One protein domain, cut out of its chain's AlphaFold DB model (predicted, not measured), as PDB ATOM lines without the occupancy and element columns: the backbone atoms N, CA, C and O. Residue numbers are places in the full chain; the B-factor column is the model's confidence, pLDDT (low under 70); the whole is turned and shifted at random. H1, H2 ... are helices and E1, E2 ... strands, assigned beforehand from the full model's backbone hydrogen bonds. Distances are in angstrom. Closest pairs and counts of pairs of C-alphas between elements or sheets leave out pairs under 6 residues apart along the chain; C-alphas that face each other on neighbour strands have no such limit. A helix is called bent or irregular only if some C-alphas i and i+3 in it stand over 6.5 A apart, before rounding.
ATOM      1  N   ALA A  20      24.516  45.322 -28.523       55.09
ATOM      2  CA  ALA A  20      25.921  45.413 -28.120       55.09
ATOM      3  C   ALA A  20      26.797  44.216 -28.542       55.09
ATOM      4  O   ALA A  20      28.022  44.331 -28.559       55.09
ATOM      5  N   SER A  21      26.203  43.065 -28.888       67.12
ATOM      6  CA  SER A  21      26.943  41.878 -29.333       67.12
ATOM      7  C   SER A  21      26.125  40.962 -30.259       67.12
ATOM      8  O   SER A  21      24.896  40.930 -30.208       67.12
ATOM      9  N   VAL A  22      26.809  40.144 -31.077       64.25
ATOM     10  CA  VAL A  22      26.177  39.084 -31.904       64.25
ATOM     11  C   VAL A  22      25.361  38.115 -31.040       64.25
ATOM     12  O   VAL A  22      24.316  37.629 -31.465       64.25
ATOM     13  N   LYS A  23      25.812  37.865 -29.806       67.12
ATOM     14  CA  LYS A  23      25.128  37.004 -28.838       67.12
ATOM     15  C   LYS A  23      23.779  37.591 -28.415       67.12
ATOM     16  O   LYS A  23      22.770  36.897 -28.496       67.12
ATOM     17  N   ASP A  24      23.756  38.857 -28.005       68.88
ATOM     18  CA  ASP A  24      22.525  39.537 -27.573       68.88
ATOM     19  C   ASP A  24      21.523  39.655 -28.723       68.88
ATOM     20  O   ASP A  24      20.311  39.560 -28.531       68.88
ATOM     21  N   TYR A  25      22.046  39.790 -29.938       66.56
ATOM     22  CA  TYR A  25      21.263  39.859 -31.160       66.56
ATOM     23  C   TYR A  25      20.544  38.532 -31.424       66.56
ATOM     24  O   TYR A  25      19.324  38.509 -31.582       66.56
ATOM     25  N   ILE A  26      21.282  37.418 -31.378       66.50
ATOM     26  CA  ILE A  26      20.718  36.071 -31.528       66.50
ATOM     27  C   ILE A  26      19.675  35.792 -30.435       66.50
ATOM     28  O   ILE A  26      18.597  35.282 -30.738       66.50
ATOM     29  N   LEU A  27      19.945  36.176 -29.179       71.12
ATOM     30  CA  LEU A  27      18.982  36.014 -28.082       71.12
ATOM     31  C   LEU A  27      17.690  36.793 -28.323       71.12
ATOM     32  O   LEU A  27      16.605  36.235 -28.167       71.12
ATOM     33  N   LYS A  28      17.783  38.070 -28.716       71.38
ATOM     34  CA  LYS A  28      16.600  38.907 -28.965       71.38
ATOM     35  C   LYS A  28      15.702  38.299 -30.046       71.38
ATOM     36  O   LYS A  28      14.484  38.298 -29.908       71.38
ATOM     37  N   ILE A  29      16.299  37.734 -31.085       68.88
ATOM     38  CA  ILE A  29      15.593  37.163 -32.239       68.88
ATOM     39  C   ILE A  29      14.913  35.861 -31.908       68.88
ATOM     40  O   ILE A  29      13.748  35.678 -32.259       68.88
ATOM     41  N   ASN A  30      15.615  34.988 -31.194       69.25
ATOM     42  CA  ASN A  30      15.022  33.752 -30.722       69.25
ATOM     43  C   ASN A  30      13.854  34.043 -29.770       69.25
ATOM     44  O   ASN A  30      12.819  33.400 -29.891       69.25
ATOM     45  N   ASN A  31      13.957  35.067 -28.913       72.25
ATOM     46  CA  ASN A  31      12.854  35.489 -28.042       72.25
ATOM     47  C   ASN A  31      11.644  36.039 -28.821       72.25
ATOM     48  O   ASN A  31      10.505  35.757 -28.453       72.25
ATOM     49  N   ILE A  32      11.865  36.805 -29.896       72.44
ATOM     50  CA  ILE A  32      10.776  37.279 -30.770       72.44
ATOM     51  C   ILE A  32      10.102  36.087 -31.456       72.44
ATOM     52  O   ILE A  32       8.888  35.935 -31.373       72.44
ATOM     53  N   ALA A  33      10.888  35.207 -32.076       71.19
ATOM     54  CA  ALA A  33      10.368  34.025 -32.751       71.19
ATOM     55  C   ALA A  33       9.585  33.098 -31.812       71.19
ATOM     56  O   ALA A  33       8.531  32.588 -32.183       71.19
ATOM     57  N   ALA A  34      10.101  32.903 -30.598       71.94
ATOM     58  CA  ALA A  34       9.471  32.151 -29.525       71.94
ATOM     59  C   ALA A  34       8.085  32.687 -29.170       71.94
ATOM     60  O   ALA A  34       7.121  31.924 -29.106       71.94
ATOM     61  N   ARG A  35       7.984  34.003 -28.957       74.75
ATOM     62  CA  ARG A  35       6.719  34.672 -28.649       74.75
ATOM     63  C   ARG A  35       5.725  34.512 -29.795       74.75
ATOM     64  O   ARG A  35       4.598  34.097 -29.556       74.75
ATOM     65  N   ASP A  36       6.156  34.791 -31.021       75.44
ATOM     66  CA  ASP A  36       5.286  34.696 -32.192       75.44
ATOM     67  C   ASP A  36       4.797  33.247 -32.405       75.44
ATOM     68  O   ASP A  36       3.655  33.014 -32.783       75.44
ATOM     69  N   TYR A  37       5.623  32.238 -32.125       75.94
ATOM     70  CA  TYR A  37       5.187  30.843 -32.213       75.94
ATOM     71  C   TYR A  37       4.232  30.432 -31.093       75.94
ATOM     72  O   TYR A  37       3.301  29.668 -31.342       75.94
ATOM     73  N   ALA A  38       4.432  30.933 -29.871       77.25
ATOM     74  CA  ALA A  38       3.467  30.739 -28.794       77.25
ATOM     75  C   ALA A  38       2.096  31.310 -29.195       77.25
ATOM     76  O   ALA A  38       1.092  30.609 -29.084       77.25
ATOM     77  N   GLU A  39       2.077  32.512 -29.780       81.81
ATOM     78  CA  GLU A  39       0.859  33.113 -30.333       81.81
ATOM     79  C   GLU A  39       0.255  32.255 -31.459       81.81
ATOM     80  O   GLU A  39      -0.949  31.997 -31.471       81.81
ATOM     81  N   TYR A  40       1.079  31.735 -32.378       82.38
ATOM     82  CA  TYR A  40       0.614  30.791 -33.399       82.38
ATOM     83  C   TYR A  40      -0.063  29.560 -32.784       82.38
ATOM     84  O   TYR A  40      -1.122  29.160 -33.256       82.38
ATOM     85  N   LYS A  41       0.512  28.960 -31.733       83.06
ATOM     86  CA  LYS A  41      -0.064  27.769 -31.089       83.06
ATOM     87  C   LYS A  41      -1.407  28.054 -30.424       83.06
ATOM     88  O   LYS A  41      -2.279  27.192 -30.467       83.06
ATOM     89  N   GLU A  42      -1.599  29.245 -29.863       86.31
ATOM     90  CA  GLU A  42      -2.895  29.677 -29.319       86.31
ATOM     91  C   GLU A  42      -3.951  29.861 -30.421       86.31
ATOM     92  O   GLU A  42      -5.138  29.616 -30.199       86.31
ATOM     93  N   ARG A  43      -3.510  30.231 -31.628       86.25
ATOM     94  CA  ARG A  43      -4.362  30.582 -32.774       86.25
ATOM     95  C   ARG A  43      -4.379  29.530 -33.883       86.25
ATOM     96  O   ARG A  43      -4.943  29.767 -34.944       86.25
ATOM     97  N   GLU A  44      -3.800  28.350 -33.657       84.94
ATOM     98  CA  GLU A  44      -3.558  27.340 -34.702       84.94
ATOM     99  C   GLU A  44      -4.842  26.944 -35.457       84.94
ATOM    100  O   GLU A  44      -4.830  26.753 -36.676       84.94
ATOM    101  N   ASN A  45      -5.972  26.895 -34.745       85.12
ATOM    102  CA  ASN A  45      -7.283  26.569 -35.308       85.12
ATOM    103  C   ASN A  45      -7.802  27.617 -36.307       85.12
ATOM    104  O   ASN A  45      -8.573  27.262 -37.199       85.12
ATOM    105  N   GLU A  46      -7.374  28.882 -36.207       85.19
ATOM    106  CA  GLU A  46      -7.742  29.940 -37.162       85.19
ATOM    107  C   GLU A  46      -7.229  29.623 -38.576       85.19
ATOM    108  O   GLU A  46      -7.842  30.018 -39.567       85.19
ATOM    109  N   HIS A 245      21.970  40.669 -51.591       65.94
ATOM    110  CA  HIS A 245      22.525  39.538 -50.837       65.94
ATOM    111  C   HIS A 245      23.628  40.019 -49.875       65.94
ATOM    112  O   HIS A 245      24.822  39.844 -50.129       65.94
ATOM    113  N   ALA A 246      23.260  40.709 -48.800       74.06
ATOM    114  CA  ALA A 246      24.199  41.164 -47.776       74.06
ATOM    115  C   ALA A 246      24.142  40.286 -46.511       74.06
ATOM    116  O   ALA A 246      24.494  40.725 -45.415       74.06
ATOM    117  N   GLU A 247      23.744  39.019 -46.652       82.25
ATOM    118  CA  GLU A 247      23.772  38.053 -45.561       82.25
ATOM    119  C   GLU A 247      25.215  37.760 -45.117       82.25
ATOM    120  O   GLU A 247      26.054  37.320 -45.896       82.25
ATOM    121  N   GLN A 248      25.502  37.938 -43.826       82.94
ATOM    122  CA  GLN A 248      26.740  37.462 -43.183       82.94
ATOM    123  C   GLN A 248      26.562  36.071 -42.551       82.94
ATOM    124  O   GLN A 248      27.530  35.387 -42.208       82.94
ATOM    125  N   THR A 249      25.307  35.687 -42.314       83.94
ATOM    126  CA  THR A 249      24.941  34.566 -41.449       83.94
ATOM    127  C   THR A 249      24.310  33.445 -42.260       83.94
ATOM    128  O   THR A 249      23.412  33.688 -43.062       83.94
ATOM    129  N   ILE A 250      24.762  32.222 -42.007       87.44
ATOM    130  CA  ILE A 250      24.089  30.984 -42.375       87.44
ATOM    131  C   ILE A 250      23.371  30.489 -41.128       87.44
ATOM    132  O   ILE A 250      24.016  30.231 -40.114       87.44
ATOM    133  N   LEU A 251      22.054  30.354 -41.201       83.00
ATOM    134  CA  LEU A 251      21.235  29.831 -40.122       83.00
ATOM    135  C   LEU A 251      20.724  28.444 -40.481       83.00
ATOM    136  O   LEU A 251      19.981  28.273 -41.445       83.00
ATOM    137  N   ILE A 252      21.089  27.471 -39.662       81.75
ATOM    138  CA  ILE A 252      20.619  26.100 -39.758       81.75
ATOM    139  C   ILE A 252      19.695  25.858 -38.584       81.75
ATOM    140  O   ILE A 252      20.151  25.899 -37.444       81.75
ATOM    141  N   SER A 253      18.422  25.586 -38.839       74.94
ATOM    142  CA  SER A 253      17.475  25.360 -37.751       74.94
ATOM    143  C   SER A 253      16.571  24.172 -37.988       74.94
ATOM    144  O   SER A 253      16.084  23.939 -39.091       74.94
ATOM    145  N   ASN A 254      16.335  23.429 -36.911       63.69
ATOM    146  CA  ASN A 254      15.302  22.401 -36.858       63.69
ATOM    147  C   ASN A 254      13.958  22.951 -36.351       63.69
ATOM    148  O   ASN A 254      12.997  22.202 -36.196       63.69
ATOM    149  N   THR A 255      13.895  24.243 -36.025       57.53
ATOM    150  CA  THR A 255      12.686  24.885 -35.529       57.53
ATOM    151  C   THR A 255      12.159  25.880 -36.565       57.53
ATOM    152  O   THR A 255      12.920  26.639 -37.181       57.53
ATOM    153  N   PRO A 256      10.834  25.944 -36.753       52.16
ATOM    154  CA  PRO A 256      10.208  27.067 -37.436       52.16
ATOM    155  C   PRO A 256      10.609  28.418 -36.806       52.16
ATOM    156  O   PRO A 256      10.698  29.423 -37.498       52.16
ATOM    157  N   LEU A 257      10.936  28.444 -35.505       54.16
ATOM    158  CA  LEU A 257      11.322  29.647 -34.756       54.16
ATOM    159  C   LEU A 257      12.474  30.403 -35.420       54.16
ATOM    160  O   LEU A 257      12.347  31.587 -35.731       54.16
ATOM    161  N   ALA A 258      13.593  29.733 -35.690       52.31
ATOM    162  CA  ALA A 258      14.773  30.457 -36.145       52.31
ATOM    163  C   ALA A 258      14.578  31.065 -37.536       52.31
ATOM    164  O   ALA A 258      15.095  32.151 -37.786       52.31
ATOM    165  N   HIS A 259      13.785  30.431 -38.411       53.06
ATOM    166  CA  HIS A 259      13.442  30.939 -39.747       53.06
ATOM    167  C   HIS A 259      12.645  32.249 -39.717       53.06
ATOM    168  O   HIS A 259      12.533  32.942 -40.729       53.06
ATOM    169  N   HIS A 260      12.115  32.602 -38.551       54.81
ATOM    170  CA  HIS A 260      11.066  33.595 -38.395       54.81
ATOM    171  C   HIS A 260      11.374  34.687 -37.384       54.81
ATOM    172  O   HIS A 260      10.611  35.643 -37.266       54.81
ATOM    173  N   GLY A 261      12.506  34.589 -36.692       49.72
ATOM    174  CA  GLY A 261      13.036  35.711 -35.947       49.72
ATOM    175  C   GLY A 261      13.479  36.802 -36.926       49.72
ATOM    176  O   GLY A 261      14.415  36.610 -37.711       49.72
ATOM    177  N   GLY A 262      12.756  37.923 -36.936       48.59
ATOM    178  CA  GLY A 262      13.093  39.082 -37.762       48.59
ATOM    179  C   GLY A 262      14.471  39.642 -37.407       48.59
ATOM    180  O   GLY A 262      14.913  39.497 -36.270       48.59
ATOM    181  N   GLY A 263      15.140  40.299 -38.364       50.59
ATOM    182  CA  GLY A 263      16.159  41.284 -38.002       50.59
ATOM    183  C   GLY A 263      17.528  41.300 -38.654       50.59
ATOM    184  O   GLY A 263      18.231  42.308 -38.575       50.59
ATOM    185  N   ARG A 264      17.935  40.202 -39.286       57.84
ATOM    186  CA  ARG A 264      19.138  40.144 -40.123       57.84
ATOM    187  C   ARG A 264      18.792  39.277 -41.287       57.84
ATOM    188  O   ARG A 264      18.112  38.258 -41.162       57.84
ATOM    189  N   GLN A 265      19.351  39.683 -42.400       68.06
ATOM    190  CA  GLN A 265      19.437  38.842 -43.558       68.06
ATOM    191  C   GLN A 265      20.350  37.663 -43.221       68.06
ATOM    192  O   GLN A 265      21.498  37.840 -42.797       68.06
ATOM    193  N   ALA A 266      19.810  36.462 -43.361       77.94
ATOM    194  CA  ALA A 266      20.537  35.221 -43.196       77.94
ATOM    195  C   ALA A 266      20.150  34.284 -44.333       77.94
ATOM    196  O   ALA A 266      18.980  34.220 -44.714       77.94
ATOM    197  N   LEU A 267      21.132  33.537 -44.826       81.88
ATOM    198  CA  LEU A 267      20.876  32.391 -45.680       81.88
ATOM    199  C   LEU A 267      20.451  31.251 -44.764       81.88
ATOM    200  O   LEU A 267      21.137  30.940 -43.791       81.88
ATOM    201  N   ARG A 268      19.293  30.667 -45.025       80.88
ATOM    202  CA  ARG A 268      18.651  29.711 -44.135       80.88
ATOM    203  C   ARG A 268      18.622  28.329 -44.753       80.88
ATOM    204  O   ARG A 268      18.507  28.150 -45.962       80.88
ATOM    205  N   MET A 269      18.705  27.345 -43.879       80.38
ATOM    206  CA  MET A 269      18.579  25.943 -44.212       80.38
ATOM    207  C   MET A 269      17.855  25.250 -43.063       80.38
ATOM    208  O   MET A 269      18.237  25.385 -41.899       80.38
ATOM    209  N   ALA A 270      16.832  24.467 -43.387       75.62
ATOM    210  CA  ALA A 270      16.253  23.575 -42.401       75.62
ATOM    211  C   ALA A 270      17.181  22.397 -42.106       75.62
ATOM    212  O   ALA A 270      17.974  21.972 -42.953       75.62
ATOM    213  N   TRP A 271      17.078  21.882 -40.884       75.38
ATOM    214  CA  TRP A 271      17.866  20.741 -40.448       75.38
ATOM    215  C   TRP A 271      17.648  19.524 -41.346       75.38
ATOM    216  O   TRP A 271      16.542  19.254 -41.817       75.38
ATOM    217  N   ASN A 272      18.716  18.758 -41.545       71.62
ATOM    218  CA  ASN A 272      18.682  17.510 -42.278       71.62
ATOM    219  C   ASN A 272      19.428  16.411 -41.518       71.62
ATOM    220  O   ASN A 272      20.328  16.698 -40.735       71.62
ATOM    221  N   THR A 273      19.077  15.145 -41.729       71.56
ATOM    222  CA  THR A 273      19.796  14.035 -41.096       71.56
ATOM    223  C   THR A 273      21.014  13.579 -41.884       71.56
ATOM    224  O   THR A 273      21.847  12.885 -41.306       71.56
ATOM    225  N   ASP A 274      21.165  14.007 -43.141       75.06
ATOM    226  CA  ASP A 274      22.345  13.760 -43.965       75.06
ATOM    227  C   ASP A 274      23.420  14.849 -43.736       75.06
ATOM    228  O   ASP A 274      23.293  15.976 -44.233       75.06
ATOM    229  N   PRO A 275      24.520  14.537 -43.018       82.38
ATOM    230  CA  PRO A 275      25.574  15.505 -42.733       82.38
ATOM    231  C   PRO A 275      26.321  15.960 -43.991       82.38
ATOM    232  O   PRO A 275      26.788  17.097 -44.042       82.38
ATOM    233  N   GLN A 276      26.458  15.090 -45.000       82.50
ATOM    234  CA  GLN A 276      27.195  15.408 -46.222       82.50
ATOM    235  C   GLN A 276      26.405  16.391 -47.082       82.50
ATOM    236  O   GLN A 276      26.978  17.345 -47.614       82.50
ATOM    237  N   PHE A 277      25.090  16.194 -47.171       79.75
ATOM    238  CA  PHE A 277      24.190  17.144 -47.811       79.75
ATOM    239  C   PHE A 277      24.259  18.521 -47.152       79.75
ATOM    240  O   PHE A 277      24.506  19.516 -47.835       79.75
ATOM    241  N   MET A 278      24.108  18.579 -45.825       83.81
ATOM    242  CA  MET A 278      24.178  19.846 -45.093       83.81
ATOM    243  C   MET A 278      25.522  20.533 -45.304       83.81
ATOM    244  O   MET A 278      25.567  21.728 -45.572       83.81
ATOM    245  N   PHE A 279      26.617  19.776 -45.250       88.00
ATOM    246  CA  PHE A 279      27.950  20.306 -45.505       88.00
ATOM    247  C   PHE A 279      28.094  20.891 -46.921       88.00
ATOM    248  O   PHE A 279      28.599  22.004 -47.085       88.00
ATOM    249  N   ASN A 280      27.604  20.193 -47.950       84.94
ATOM    250  CA  ASN A 280      27.626  20.689 -49.327       84.94
ATOM    251  C   ASN A 280      26.776  21.958 -49.497       84.94
ATOM    252  O   ASN A 280      27.205  22.900 -50.165       84.94
ATOM    253  N   PHE A 281      25.610  22.018 -48.850       86.19
ATOM    254  CA  PHE A 281      24.756  23.205 -48.851       86.19
ATOM    255  C   PHE A 281      25.446  24.386 -48.157       86.19
ATOM    256  O   PHE A 281      25.528  25.471 -48.728       86.19
ATOM    257  N   ILE A 282      26.046  24.167 -46.979       89.06
ATOM    258  CA  ILE A 282      26.839  25.177 -46.259       89.06
ATOM    259  C   ILE A 282      27.926  25.757 -47.169       89.06
ATOM    260  O   ILE A 282      28.102  26.972 -47.201       89.06
ATOM    261  N   ARG A 283      28.626  24.930 -47.959       88.94
ATOM    262  CA  ARG A 283      29.650  25.413 -48.903       88.94
ATOM    263  C   ARG A 283      29.082  26.350 -49.968       88.94
ATOM    264  O   ARG A 283      29.720  27.358 -50.274       88.94
ATOM    265  N   ILE A 284      27.904  26.043 -50.511       87.19
ATOM    266  CA  ILE A 284      27.212  26.909 -51.477       87.19
ATOM    267  C   ILE A 284      26.871  28.248 -50.823       87.19
ATOM    268  O   ILE A 284      27.241  29.298 -51.351       87.19
ATOM    269  N   LEU A 285      26.266  28.215 -49.634       89.75
ATOM    270  CA  LEU A 285      25.905  29.420 -48.885       89.75
ATOM    271  C   LEU A 285      27.130  30.269 -48.524       89.75
ATOM    272  O   LEU A 285      27.131  31.480 -48.724       89.75
ATOM    273  N   MET A 286      28.225  29.648 -48.080       89.94
ATOM    274  CA  MET A 286      29.489  30.350 -47.834       89.94
ATOM    275  C   MET A 286      30.040  30.994 -49.111       89.94
ATOM    276  O   MET A 286      30.597  32.089 -49.048       89.94
ATOM    277  N   GLY A 287      29.900  30.338 -50.267       87.50
ATOM    278  CA  GLY A 287      30.285  30.890 -51.567       87.50
ATOM    279  C   GLY A 287      29.493  32.146 -51.938       87.50
ATOM    280  O   GLY A 287      30.078  33.115 -52.425       87.50
ATOM    281  N   ILE A 288      28.193  32.162 -51.639       86.94
ATOM    282  CA  ILE A 288      27.314  33.324 -51.833       86.94
ATOM    283  C   ILE A 288      27.748  34.479 -50.920       86.94
ATOM    284  O   ILE A 288      28.009  35.579 -51.404       86.94
ATOM    285  N   ILE A 289      27.941  34.217 -49.623       87.62
ATOM    286  CA  ILE A 289      28.400  35.228 -48.651       87.62
ATOM    287  C   ILE A 289      29.770  35.798 -49.052       87.62
ATOM    288  O   ILE A 289      29.981  37.011 -48.999       87.62
ATOM    289  N   LYS A 290      30.699  34.947 -49.510       86.69
ATOM    290  CA  LYS A 290      32.006  35.375 -50.037       86.69
ATOM    291  C   LYS A 290      31.868  36.304 -51.240       86.69
ATOM    292  O   LYS A 290      32.585  37.298 -51.323       86.69
ATOM    293  N   SER A 291      30.963  35.974 -52.155       84.31
ATOM    294  CA  SER A 291      30.788  36.704 -53.410       84.31
ATOM    295  C   SER A 291      30.042  38.023 -53.233       84.31
ATOM    296  O   SER A 291      30.262  38.924 -54.028       84.31
ATOM    297  N   ASN A 292      29.212  38.164 -52.196       81.31
ATOM    298  CA  ASN A 292      28.347  39.335 -52.050       81.31
ATOM    299  C   ASN A 292      28.685  40.177 -50.809       81.31
ATOM    300  O   ASN A 292      29.014  41.359 -50.924       81.31
ATOM    301  N   TYR A 293      28.664  39.577 -49.616       82.88
ATOM    302  CA  TYR A 293      28.881  40.300 -48.360       82.88
ATOM    303  C   TYR A 293      30.362  40.615 -48.109       82.88
ATOM    304  O   TYR A 293      30.713  41.751 -47.781       82.88
ATOM    305  N   LEU A 294      31.250  39.628 -48.292       83.56
ATOM    306  CA  LEU A 294      32.679  39.789 -47.989       83.56
ATOM    307  C   LEU A 294      33.438  40.626 -49.023       83.56
ATOM    308  O   LEU A 294      34.502  41.140 -48.698       83.56
ATOM    309  N   GLN A 295      32.893  40.840 -50.226       84.12
ATOM    310  CA  GLN A 295      33.455  41.829 -51.156       84.12
ATOM    311  C   GLN A 295      33.411  43.247 -50.573       84.12
ATOM    312  O   GLN A 295      34.323  44.039 -50.797       84.12
ATOM    313  N   LYS A 296      32.355  43.560 -49.812       82.06
ATOM    314  CA  LYS A 296      32.156  44.863 -49.161       82.06
ATOM    315  C   LYS A 296      32.729  44.894 -47.740       82.06
ATOM    316  O   LYS A 296      33.088  45.959 -47.252       82.06
ATOM    317  N   ASN A 297      32.829  43.733 -47.091       82.88
ATOM    318  CA  ASN A 297      33.290  43.579 -45.712       82.88
ATOM    319  C   ASN A 297      34.413  42.529 -45.633       82.88
ATOM    320  O   ASN A 297      34.208  41.453 -45.065       82.88
ATOM    321  N   PRO A 298      35.597  42.805 -46.211       83.38
ATOM    322  CA  PRO A 298      36.637  41.802 -46.401       83.38
ATOM    323  C   PRO A 298      37.215  41.278 -45.101       83.38
ATOM    324  O   PRO A 298      37.765  40.191 -45.144       83.38
ATOM    325  N   ASP A 299      37.065  41.972 -43.971       83.38
ATOM    326  CA  ASP A 299      37.574  41.560 -42.654       83.38
ATOM    327  C   ASP A 299      36.527  40.863 -41.771       83.38
ATOM    328  O   ASP A 299      36.858  40.300 -40.727       83.38
ATOM    329  N   ALA A 300      35.264  40.848 -42.199       81.94
ATOM    330  CA  ALA A 300      34.184  40.280 -41.412       81.94
ATOM    331  C   ALA A 300      34.192  38.737 -41.447       81.94
ATOM    332  O   ALA A 300      34.471  38.135 -42.490       81.94
ATOM    333  N   PRO A 301      33.841  38.065 -40.336       85.38
ATOM    334  CA  PRO A 301      33.663  36.620 -40.335       85.38
ATOM    335  C   PRO A 301      32.341  36.219 -40.992       85.38
ATOM    336  O   PRO A 301      31.358  36.957 -40.925       85.38
ATOM    337  N   ILE A 302      32.278  35.012 -41.548       88.44
ATOM    338  CA  ILE A 302      31.001  34.334 -41.799       88.44
ATOM    339  C   ILE A 302      30.491  33.778 -40.469       88.44
ATOM    340  O   ILE A 302      31.274  33.221 -39.699       88.44
ATOM    341  N   ILE A 303      29.195  33.905 -40.195       86.38
ATOM    342  CA  ILE A 303      28.570  33.319 -39.002       86.38
ATOM    343  C   ILE A 303      27.795  32.074 -39.433       86.38
ATOM    344  O   ILE A 303      26.843  32.184 -40.193       86.38
ATOM    345  N   LEU A 304      28.183  30.897 -38.950       88.12
ATOM    346  CA  LEU A 304      27.419  29.659 -39.089       88.12
ATOM    347  C   LEU A 304      26.695  29.379 -37.774       88.12
ATOM    348  O   LEU A 304      27.318  29.034 -36.773       88.12
ATOM    349  N   HIS A 305      25.378  29.529 -37.768       85.19
ATOM    350  CA  HIS A 305      24.547  29.385 -36.583       85.19
ATOM    351  C   HIS A 305      23.699  28.116 -36.680       85.19
ATOM    352  O   HIS A 305      22.824  28.011 -37.530       85.19
ATOM    353  N   PHE A 306      23.950  27.160 -35.786       82.31
ATOM    354  CA  PHE A 306      23.090  26.002 -35.554       82.31
ATOM    355  C   PHE A 306      22.073  26.310 -34.450       82.31
ATOM    356  O   PHE A 306      22.464  26.497 -33.301       82.31
ATOM    357  N   ASP A 307      20.785  26.326 -34.771       77.75
ATOM    358  CA  ASP A 307      19.694  26.396 -33.800       77.75
ATOM    359  C   ASP A 307      19.051  25.021 -33.608       77.75
ATOM    360  O   ASP A 307      18.433  24.454 -34.514       77.75
ATOM    361  N   LEU A 308      19.241  24.469 -32.413       75.50
ATOM    362  CA  LEU A 308      18.831  23.124 -32.037       75.50
ATOM    363  C   LEU A 308      17.794  23.190 -30.908       75.50
ATOM    364  O   LEU A 308      17.851  24.098 -30.080       75.50
ATOM    365  N   PRO A 309      16.877  22.218 -30.800       66.69
ATOM    366  CA  PRO A 309      16.002  22.124 -29.636       66.69
ATOM    367  C   PRO A 309      16.792  21.814 -28.341       66.69
ATOM    368  O   PRO A 309      17.665  20.950 -28.326       66.69
ATOM    369  N   ASP A 310      16.474  22.492 -27.232       67.31
ATOM    370  CA  ASP A 310      16.954  22.169 -25.875       67.31
ATOM    371  C   ASP A 310      15.997  21.141 -25.261       67.31
ATOM    372  O   ASP A 310      14.986  21.489 -24.653       67.31
ATOM    373  N   GLY A 311      16.245  19.850 -25.479       56.38
ATOM    374  CA  GLY A 311      15.397  18.811 -24.902       56.38
ATOM    375  C   GLY A 311      16.037  17.432 -24.887       56.38
ATOM    376  O   GLY A 311      16.121  16.753 -25.908       56.38
ATOM    377  N   GLN A 312      16.416  16.973 -23.694       51.28
ATOM    378  CA  GLN A 312      16.489  15.541 -23.428       51.28
ATOM    379  C   GLN A 312      15.061  14.988 -23.560       51.28
ATOM    380  O   GLN A 312      14.209  15.310 -22.739       51.28
ATOM    381  N   ASN A 313      14.824  14.161 -24.583       46.38
ATOM    382  CA  ASN A 313      13.620  13.346 -24.797       46.38
ATOM    383  C   ASN A 313      12.346  14.065 -25.306       46.38
ATOM    384  O   ASN A 313      11.690  14.814 -24.585       46.38
ATOM    385  N   GLN A 314      11.915  13.724 -26.526       42.56
ATOM    386  CA  GLN A 314      10.502  13.794 -26.910       42.56
ATOM    387  C   GLN A 314       9.764  12.670 -26.175       42.56
ATOM    388  O   GLN A 314      10.166  11.513 -26.281       42.56
ATOM    389  N   ILE A 315       8.720  13.016 -25.423       40.38
ATOM    390  CA  ILE A 315       7.761  12.045 -24.891       40.38
ATOM    391  C   ILE A 315       6.602  12.030 -25.881       40.38
ATOM    392  O   ILE A 315       5.936  13.052 -26.046       40.38
ATOM    393  N   HIS A 316       6.423  10.911 -26.566       42.34
ATOM    394  CA  HIS A 316       5.288  10.647 -27.442       42.34
ATOM    395  C   HIS A 316       4.006  10.492 -26.617       42.34
ATOM    396  O   HIS A 316       4.053  10.152 -25.434       42.34
ATOM    397  N   GLU A 317       2.849  10.715 -27.242       39.69
ATOM    398  CA  GLU A 317       1.533  10.535 -26.602       39.69
ATOM    399  C   GLU A 317       1.300   9.093 -26.102       39.69
ATOM    400  O   GLU A 317       0.472   8.871 -25.221       39.69
ATOM    401  N   ASP A 318       2.071   8.124 -26.605       36.47
ATOM    402  CA  ASP A 318       2.069   6.718 -26.186       36.47
ATOM    403  C   ASP A 318       3.023   6.406 -25.008       36.47
ATOM    404  O   ASP A 318       3.132   5.256 -24.580       36.47
ATOM    405  N   GLY A 319       3.711   7.415 -24.463       32.94
ATOM    406  CA  GLY A 319       4.700   7.258 -23.392       32.94
ATOM    407  C   GLY A 319       6.102   6.858 -23.868       32.94
ATOM    408  O   GLY A 319       6.993   6.665 -23.037       32.94
ATOM    409  N   GLY A 320       6.335   6.757 -25.180       33.06
ATOM    410  CA  GLY A 320       7.650   6.518 -25.763       33.06
ATOM    411  C   GLY A 320       8.588   7.712 -25.585       33.06
ATOM    412  O   GLY A 320       8.221   8.856 -25.835       33.06
ATOM    413  N   VAL A 321       9.832   7.455 -25.178       40.59
ATOM    414  CA  VAL A 321      10.882   8.474 -25.043       40.59
ATOM    415  C   VAL A 321      11.851   8.373 -26.220       40.59
ATOM    416  O   VAL A 321      12.604   7.407 -26.318       40.59
ATOM    417  N   THR A 322      11.883   9.385 -27.091       47.16
ATOM    418  CA  THR A 322      12.873   9.475 -28.179       47.16
ATOM    419  C   THR A 322      13.891  10.560 -27.871       47.16
ATOM    420  O   THR A 322      13.551  11.740 -27.768       47.16
ATOM    421  N   ASN A 323      15.163  10.189 -27.733       47.53
ATOM    422  CA  ASN A 323      16.237  11.141 -27.467       47.53
ATOM    423  C   ASN A 323      16.690  11.830 -28.770       47.53
ATOM    424  O   ASN A 323      17.702  11.472 -29.370       47.53
ATOM    425  N   ILE A 324      15.903  12.805 -29.230       52.56
ATOM    426  CA  ILE A 324      16.153  13.576 -30.464       52.56
ATOM    427  C   ILE A 324      17.498  14.319 -30.424       52.56
ATOM    428  O   ILE A 324      18.158  14.469 -31.456       52.56
ATOM    429  N   ASN A 325      17.962  14.694 -29.229       57.25
ATOM    430  CA  ASN A 325      19.229  15.394 -29.049       57.25
ATOM    431  C   ASN A 325      20.453  14.561 -29.444       57.25
ATOM    432  O   ASN A 325      21.406  15.123 -29.979       57.25
ATOM    433  N   SER A 326      20.443  13.239 -29.250       59.03
ATOM    434  CA  SER A 326      21.599  12.391 -29.581       59.03
ATOM    435  C   SER A 326      21.912  12.414 -31.075       59.03
ATOM    436  O   SER A 326      23.066  12.563 -31.467       59.03
ATOM    437  N   ASN A 327      20.878  12.306 -31.913       66.50
ATOM    438  CA  ASN A 327      21.045  12.246 -33.362       66.50
ATOM    439  C   ASN A 327      21.402  13.617 -33.938       66.50
ATOM    440  O   ASN A 327      22.329  13.707 -34.736       66.50
ATOM    441  N   ILE A 328      20.735  14.688 -33.500       71.00
ATOM    442  CA  ILE A 328      21.024  16.054 -33.965       71.00
ATOM    443  C   ILE A 328      22.447  16.479 -33.573       71.00
ATOM    444  O   ILE A 328      23.188  16.997 -34.407       71.00
ATOM    445  N   LEU A 329      22.874  16.207 -32.335       73.94
ATOM    446  CA  LEU A 329      24.244  16.499 -31.902       73.94
ATOM    447  C   LEU A 329      25.276  15.629 -32.629       73.94
ATOM    448  O   LEU A 329      26.351  16.126 -32.962       73.94
ATOM    449  N   LEU A 330      24.949  14.368 -32.931       77.88
ATOM    450  CA  LEU A 330      25.800  13.493 -33.742       77.88
ATOM    451  C   LEU A 330      25.945  14.018 -35.176       77.88
ATOM    452  O   LEU A 330      27.055  14.061 -35.699       77.88
ATOM    453  N   ILE A 331      24.846  14.437 -35.806       78.31
ATOM    454  CA  ILE A 331      24.847  15.035 -37.146       78.31
ATOM    455  C   ILE A 331      25.669  16.324 -37.138       78.31
ATOM    456  O   ILE A 331      26.555  16.470 -37.973       78.31
ATOM    457  N   ARG A 332      25.461  17.211 -36.152       83.31
ATOM    458  CA  ARG A 332      26.296  18.408 -35.962       83.31
ATOM    459  C   ARG A 332      27.772  18.035 -35.857       83.31
ATOM    460  O   ARG A 332      28.587  18.627 -36.551       83.31
ATOM    461  N   GLY A 333      28.112  17.056 -35.016       83.50
ATOM    462  CA  GLY A 333      29.480  16.560 -34.866       83.50
ATOM    463  C   GLY A 333      30.073  16.111 -36.200       83.50
ATOM    464  O   GLY A 333      31.143  16.568 -36.576       83.50
ATOM    465  N   ARG A 334      29.323  15.326 -36.981       86.56
ATOM    466  CA  ARG A 334      29.740  14.889 -38.323       86.56
ATOM    467  C   ARG A 334      29.916  16.050 -39.304       86.56
ATOM    468  O   ARG A 334      30.852  16.020 -40.094       86.56
ATOM    469  N   ILE A 335      29.055  17.069 -39.263       86.50
ATOM    470  CA  ILE A 335      29.211  18.279 -40.090       86.50
ATOM    471  C   ILE A 335      30.506  19.001 -39.712       86.50
ATOM    472  O   ILE A 335      31.283  19.355 -40.595       86.50
ATOM    473  N   LEU A 336      30.772  19.178 -38.416       87.62
ATOM    474  CA  LEU A 336      32.010  19.802 -37.948       87.62
ATOM    475  C   LEU A 336      33.243  18.979 -38.339       87.62
ATOM    476  O   LEU A 336      34.230  19.551 -38.791       87.62
ATOM    477  N   ASP A 337      33.176  17.649 -38.266       89.88
ATOM    478  CA  ASP A 337      34.253  16.772 -38.733       89.88
ATOM    479  C   ASP A 337      34.524  16.941 -40.235       89.88
ATOM    480  O   ASP A 337      35.679  16.948 -40.661       89.88
ATOM    481  N   LEU A 338      33.476  17.081 -41.057       90.00
ATOM    482  CA  LEU A 338      33.612  17.375 -42.489       90.00
ATOM    483  C   LEU A 338      34.239  18.758 -42.715       90.00
ATOM    484  O   LEU A 338      35.136  18.893 -43.546       90.00
ATOM    485  N   MET A 339      33.832  19.761 -41.935       89.81
ATOM    486  CA  MET A 339      34.402  21.111 -41.975       89.81
ATOM    487  C   MET A 339      35.888  21.134 -41.609       89.81
ATOM    488  O   MET A 339      36.657  21.825 -42.270       89.81
ATOM    489  N   HIS A 340      36.310  20.354 -40.612       89.31
ATOM    490  CA  HIS A 340      37.719  20.227 -40.234       89.31
ATOM    491  C   HIS A 340      38.568  19.496 -41.279       89.31
ATOM    492  O   HIS A 340      39.777  19.691 -41.320       89.31
ATOM    493  N   LYS A 341      37.958  18.657 -42.123       91.69
ATOM    494  CA  LYS A 341      38.651  17.967 -43.224       91.69
ATOM    495  C   LYS A 341      38.773  18.824 -44.484       91.69
ATOM    496  O   LYS A 341      39.607  18.528 -45.337       91.69
ATOM    497  N   ASP A 342      37.953  19.861 -44.624       93.31
ATOM    498  CA  ASP A 342      38.038  20.801 -45.737       93.31
ATOM    499  C   ASP A 342      39.068  21.889 -45.426       93.31
ATOM    500  O   ASP A 342      38.861  22.746 -44.568       93.31
ATOM    501  N   TYR A 343      40.184  21.864 -46.156       91.81
ATOM    502  CA  TYR A 343      41.310  22.774 -45.945       91.81
ATOM    503  C   TYR A 343      40.910  24.258 -45.968       91.81
ATOM    504  O   TYR A 343      41.433  25.054 -45.186       91.81
ATOM    505  N   GLN A 344      39.975  24.656 -46.839       89.94
ATOM    506  CA  GLN A 344      39.562  26.058 -46.927       89.94
ATOM    507  C   GLN A 344      38.735  26.465 -45.708       89.94
ATOM    508  O   GLN A 344      38.932  27.555 -45.173       89.94
ATOM    509  N   ILE A 345      37.819  25.603 -45.264       91.00
ATOM    510  CA  ILE A 345      36.983  25.865 -44.088       91.00
ATOM    511  C   ILE A 345      37.814  25.820 -42.806       91.00
ATOM    512  O   ILE A 345      37.681  26.721 -41.978       91.00
ATOM    513  N   GLN A 346      38.712  24.845 -42.668       89.81
ATOM    514  CA  GLN A 346      39.644  24.768 -41.546       89.81
ATOM    515  C   GLN A 346      40.481  26.049 -41.432       89.81
ATOM    516  O   GLN A 346      40.520  26.660 -40.366       89.81
ATOM    517  N   THR A 347      41.064  26.512 -42.542       89.88
ATOM    518  CA  THR A 347      41.814  27.777 -42.577       89.88
ATOM    519  C   THR A 347      40.951  28.953 -42.105       89.88
ATOM    520  O   THR A 347      41.407  29.800 -41.340       89.88
ATOM    521  N   MET A 348      39.680  29.004 -42.520       88.25
ATOM    522  CA  MET A 348      38.766  30.056 -42.077       88.25
ATOM    523  C   MET A 348      38.454  29.980 -40.575       88.25
ATOM    524  O   MET A 348      38.346  31.024 -39.938       88.25
ATOM    525  N   LEU A 349      38.316  28.782 -40.003       86.75
ATOM    526  CA  LEU A 349      38.118  28.598 -38.560       86.75
ATOM    527  C   LEU A 349      39.344  29.084 -37.772       86.75
ATOM    528  O   LEU A 349      39.202  29.880 -36.848       86.75
ATOM    529  N   GLU A 350      40.545  28.670 -38.178       88.69
ATOM    530  CA  GLU A 350      41.812  29.035 -37.523       88.69
ATOM    531  C   GLU A 350      42.083  30.546 -37.563       88.69
ATOM    532  O   GLU A 350      42.614  31.117 -36.614       88.69
ATOM    533  N   GLN A 351      41.673  31.213 -38.644       87.38
ATOM    534  CA  GLN A 351      41.820  32.659 -38.816       87.38
ATOM    535  C   GLN A 351      40.683  33.477 -38.177       87.38
ATOM    536  O   GLN A 351      40.652  34.696 -38.332       87.38
ATOM    537  N   GLY A 352      39.702  32.839 -37.525       84.75
ATOM    538  CA  GLY A 352      38.517  33.528 -36.994       84.75
ATOM    539  C   GLY A 352      37.616  34.136 -38.079       84.75
ATOM    540  O   GLY A 352      36.828  35.036 -37.809       84.75
ATOM    541  N   ARG A 353      37.736  33.652 -39.320       88.06
ATOM    542  CA  ARG A 353      36.974  34.057 -40.516       88.06
ATOM    543  C   ARG A 353      35.658  33.301 -40.669       88.06
ATOM    544  O   ARG A 353      34.826  33.676 -41.496       88.06
ATOM    545  N   LEU A 354      35.483  32.237 -39.898       88.75
ATOM    546  CA  LEU A 354      34.242  31.501 -39.733       88.75
ATOM    547  C   LEU A 354      33.978  31.341 -38.236       88.75
ATOM    548  O   LEU A 354      34.790  30.754 -37.526       88.75
ATOM    549  N   LEU A 355      32.848  31.860 -37.771       86.50
ATOM    550  CA  LEU A 355      32.377  31.697 -36.401       86.50
ATOM    551  C   LEU A 355      31.244  30.684 -36.393       86.50
ATOM    552  O   LEU A 355      30.233  30.889 -37.062       86.50
ATOM    553  N   VAL A 356      31.404  29.609 -35.629       85.88
ATOM    554  CA  VAL A 356      30.344  28.623 -35.425       85.88
ATOM    555  C   VAL A 356      29.647  28.939 -34.111       85.88
ATOM    556  O   VAL A 356      30.286  29.015 -33.072       85.88
ATOM    557  N   ILE A 357      28.335  29.139 -34.154       82.62
ATOM    558  CA  ILE A 357      27.505  29.416 -32.980       82.62
ATOM    559  C   ILE A 357      26.469  28.306 -32.875       82.62
ATOM    560  O   ILE A 357      25.916  27.859 -33.878       82.62
ATOM    561  N   THR A 358      26.199  27.827 -31.666       80.88
ATOM    562  CA  THR A 358      25.130  26.857 -31.416       80.88
ATOM    563  C   THR A 358      24.175  27.392 -30.364       80.88
ATOM    564  O   THR A 358      24.590  27.767 -29.270       80.88
ATOM    565  N   THR A 359      22.886  27.410 -30.680       76.25
ATOM    566  CA  THR A 359      21.828  27.697 -29.717       76.25
ATOM    567  C   THR A 359      21.040  26.441 -29.410       76.25
ATOM    568  O   THR A 359      20.750  25.655 -30.304       76.25
ATOM    569  N   LEU A 360      20.721  26.249 -28.131       74.25
ATOM    570  CA  LEU A 360      19.762  25.250 -27.679       74.25
ATOM    571  C   LEU A 360      18.508  25.997 -27.225       74.25
ATOM    572  O   LEU A 360      18.594  26.793 -26.290       74.25
ATOM    573  N   THR A 361      17.372  25.766 -27.876       69.12
ATOM    574  CA  THR A 361      16.096  26.438 -27.597       69.12
ATOM    575  C   THR A 361      15.069  25.430 -27.098       69.12
ATOM    576  O   THR A 361      14.683  24.526 -27.833       69.12
ATOM    577  N   ASP A 362      14.619  25.560 -25.851       68.31
ATOM    578  CA  ASP A 362      13.613  24.653 -25.282       68.31
ATOM    579  C   ASP A 362      12.299  24.787 -26.070       68.31
ATOM    580  O   ASP A 362      11.716  25.865 -26.077       68.31
ATOM    581  N   PRO A 363      11.787  23.739 -26.735       59.91
ATOM    582  CA  PRO A 363      10.588  23.864 -27.564       59.91
ATOM    583  C   PRO A 363       9.299  24.080 -26.753       59.91
ATOM    584  O   PRO A 363       8.252  24.326 -27.342       59.91
ATOM    585  N   ARG A 364       9.344  23.952 -25.419       60.62
ATOM    586  CA  ARG A 364       8.210  24.158 -24.503       60.62
ATOM    587  C   ARG A 364       8.270  25.510 -23.810       60.62
ATOM    588  O   ARG A 364       7.250  26.175 -23.684       60.62
ATOM    589  N   THR A 365       9.447  25.883 -23.303       60.00
ATOM    590  CA  THR A 365       9.627  27.145 -22.558       60.00
ATOM    591  C   THR A 365      10.214  28.267 -23.403       60.00
ATOM    592  O   THR A 365      10.233  29.416 -22.966       60.00
ATOM    593  N   TYR A 366      10.721  27.926 -24.586       59.91
ATOM    594  CA  TYR A 366      11.395  28.799 -25.541       59.91
ATOM    595  C   TYR A 366      12.584  29.574 -24.975       59.91
ATOM    596  O   TYR A 366      13.024  30.576 -25.534       59.91
ATOM    597  N   LYS A 367      13.152  29.085 -23.869       63.72
ATOM    598  CA  LYS A 367      14.400  29.601 -23.318       63.72
ATOM    599  C   LYS A 367      15.562  29.142 -24.193       63.72
ATOM    600  O   LYS A 367      15.744  27.944 -24.401       63.72
ATOM    601  N   THR A 368      16.366  30.095 -24.653       65.00
ATOM    602  CA  THR A 368      17.558  29.828 -25.464       65.00
ATOM    603  C   THR A 368      18.840  29.894 -24.628       65.00
ATOM    604  O   THR A 368      19.102  30.878 -23.935       65.00
ATOM    605  N   LYS A 369      19.689  28.870 -24.750       66.88
ATOM    606  CA  LYS A 369      21.087  28.855 -24.291       66.88
ATOM    607  C   LYS A 369      22.023  28.991 -25.489       66.88
ATOM    608  O   LYS A 369      21.757  28.413 -26.538       66.88
ATOM    609  N   ILE A 370      23.129  29.719 -25.329       63.34
ATOM    610  CA  ILE A 370      24.129  29.926 -26.388       63.34
ATOM    611  C   ILE A 370      25.441  29.249 -26.008       63.34
ATOM    612  O   ILE A 370      25.962  29.479 -24.917       63.34
ATOM    613  N   TYR A 371      25.975  28.484 -26.952       63.00
ATOM    614  CA  TYR A 371      27.291  27.863 -26.935       63.00
ATOM    615  C   TYR A 371      28.093  28.424 -28.115       63.00
ATOM    616  O   TYR A 371      27.575  28.514 -29.233       63.00
ATOM    617  N   GLN A 372      29.327  28.844 -27.847       59.06
ATOM    618  CA  GLN A 372      30.286  29.310 -28.850       59.06
ATOM    619  C   GLN A 372      31.416  28.298 -28.963       59.06
ATOM    620  O   GLN A 372      31.840  27.799 -27.893       59.06
TER     621      GLN A 372
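This is residues 20 to 46 and 245 to 372 of the 372 residues of an uncharacterized protein of Candidatus Peregrinibacteria bacterium (UniProt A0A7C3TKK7). A twisted sheet of five strands lies between helices: H3 and H4 cover one face, H1 and the short H2 the other, in three layers, while H5 only grazes the sheet beyond the beginning of E4. The last turn of H1 and the residues after it, 39 to 46, stick out free. The printed part has 155 residues, with five named helices and five named strands in the order H1 E1 H2 E2 H3 E3 H4 H5 E4 E5; the mixed sheet runs E2 E1 E3 E4 E5, and the class is mixed, helices and strands. The whole is compact, with a radius of gyration of the C-alphas of 16.4 A, yet elongated, spanning 49 by 30 by 26 A.

Find C-alpha 302 at (31.001, 34.334, -41.799), where E3, residues 302 to 309, begins and runs 22.8 A. Beside it look for E1, residues 249 to 253, and E4, residues 354 to 361, 22.4 A long; the edge strands are E2, residues 266 to 270, and E5, residues 368 to 371, which ends at (27.291, 27.863, -26.935). H1, residues 22 to 42, starts at (26.177, 39.084, -31.904) and is 30.7 A long. H3, residues 275 to 296, is 30.8 A long, with a kink of 39 degrees near residue 290, and is only just irregular: C-alphas 291 and 294 are 6.52 A apart. H4, residues 324 to 341, measures 26.2 A; H2 is residues 256 to 260 and H5 residues 343 to 350.

Look first at parallel E1 and E3, with N 250 and O 303 at 2.8 A, within hydrogen-bond range. E2 and E1 are parallel, N 251 to O 267 at 2.8 A, as are E3 and E4, N 304 to O 355 at 2.8 A. E4 and E5 form an antiparallel hairpin, N 360 to O 369 at 2.9 A. E1, H2, E2 and E3, H4 H5, E4 are strand-helix-strand units, parallel neighbour strands with helices between; E2, H3, E3 is a split one, with E1 between its strands; the three crossovers are right-handed. H3 lies over E1 at a height over the sheet of 8.2 A. On the same face H4 lies over E3 at 9.7 A, touching H3 at a steep tilt of 59 degrees through residues 275 to 279 of H3, closest at the C-alphas of Pro 275 and Ile 335, 5.3 A. On the opposite face, H1 lies over E4 at 8.7 A and touches H2, closest at the C-alphas of Ala 33 and Leu 257, 4.9 A. H4 and H5 only just touch, only at the corner, with 3 pairs of C-alphas within 8 A, the closest those of His 340 and Gln 346, 5.1 A. In H1, H4 and H5 every O i to N i+4 pair is within hydrogen-bond range; in H3 15 of 18 are, and in H2 0 of 1, beside 2 of 2 O i to N i+3 pairs.

The farthest C-alphas, Lys 296 and Asp 318, are 53.7 A apart. Residues 47 to 244 are not printed, and C-alphas 46 and 245 are 34.6 A apart across that cut. The link E3 to H4, residues 310 to 323, is long; there residues 314 to 315 pair antiparallel with 321 to 322. The mean pLDDT of the printed part is 73.9, with 53 residues under 70, among them 254 to 265, 309 to 327 and 361 to 372.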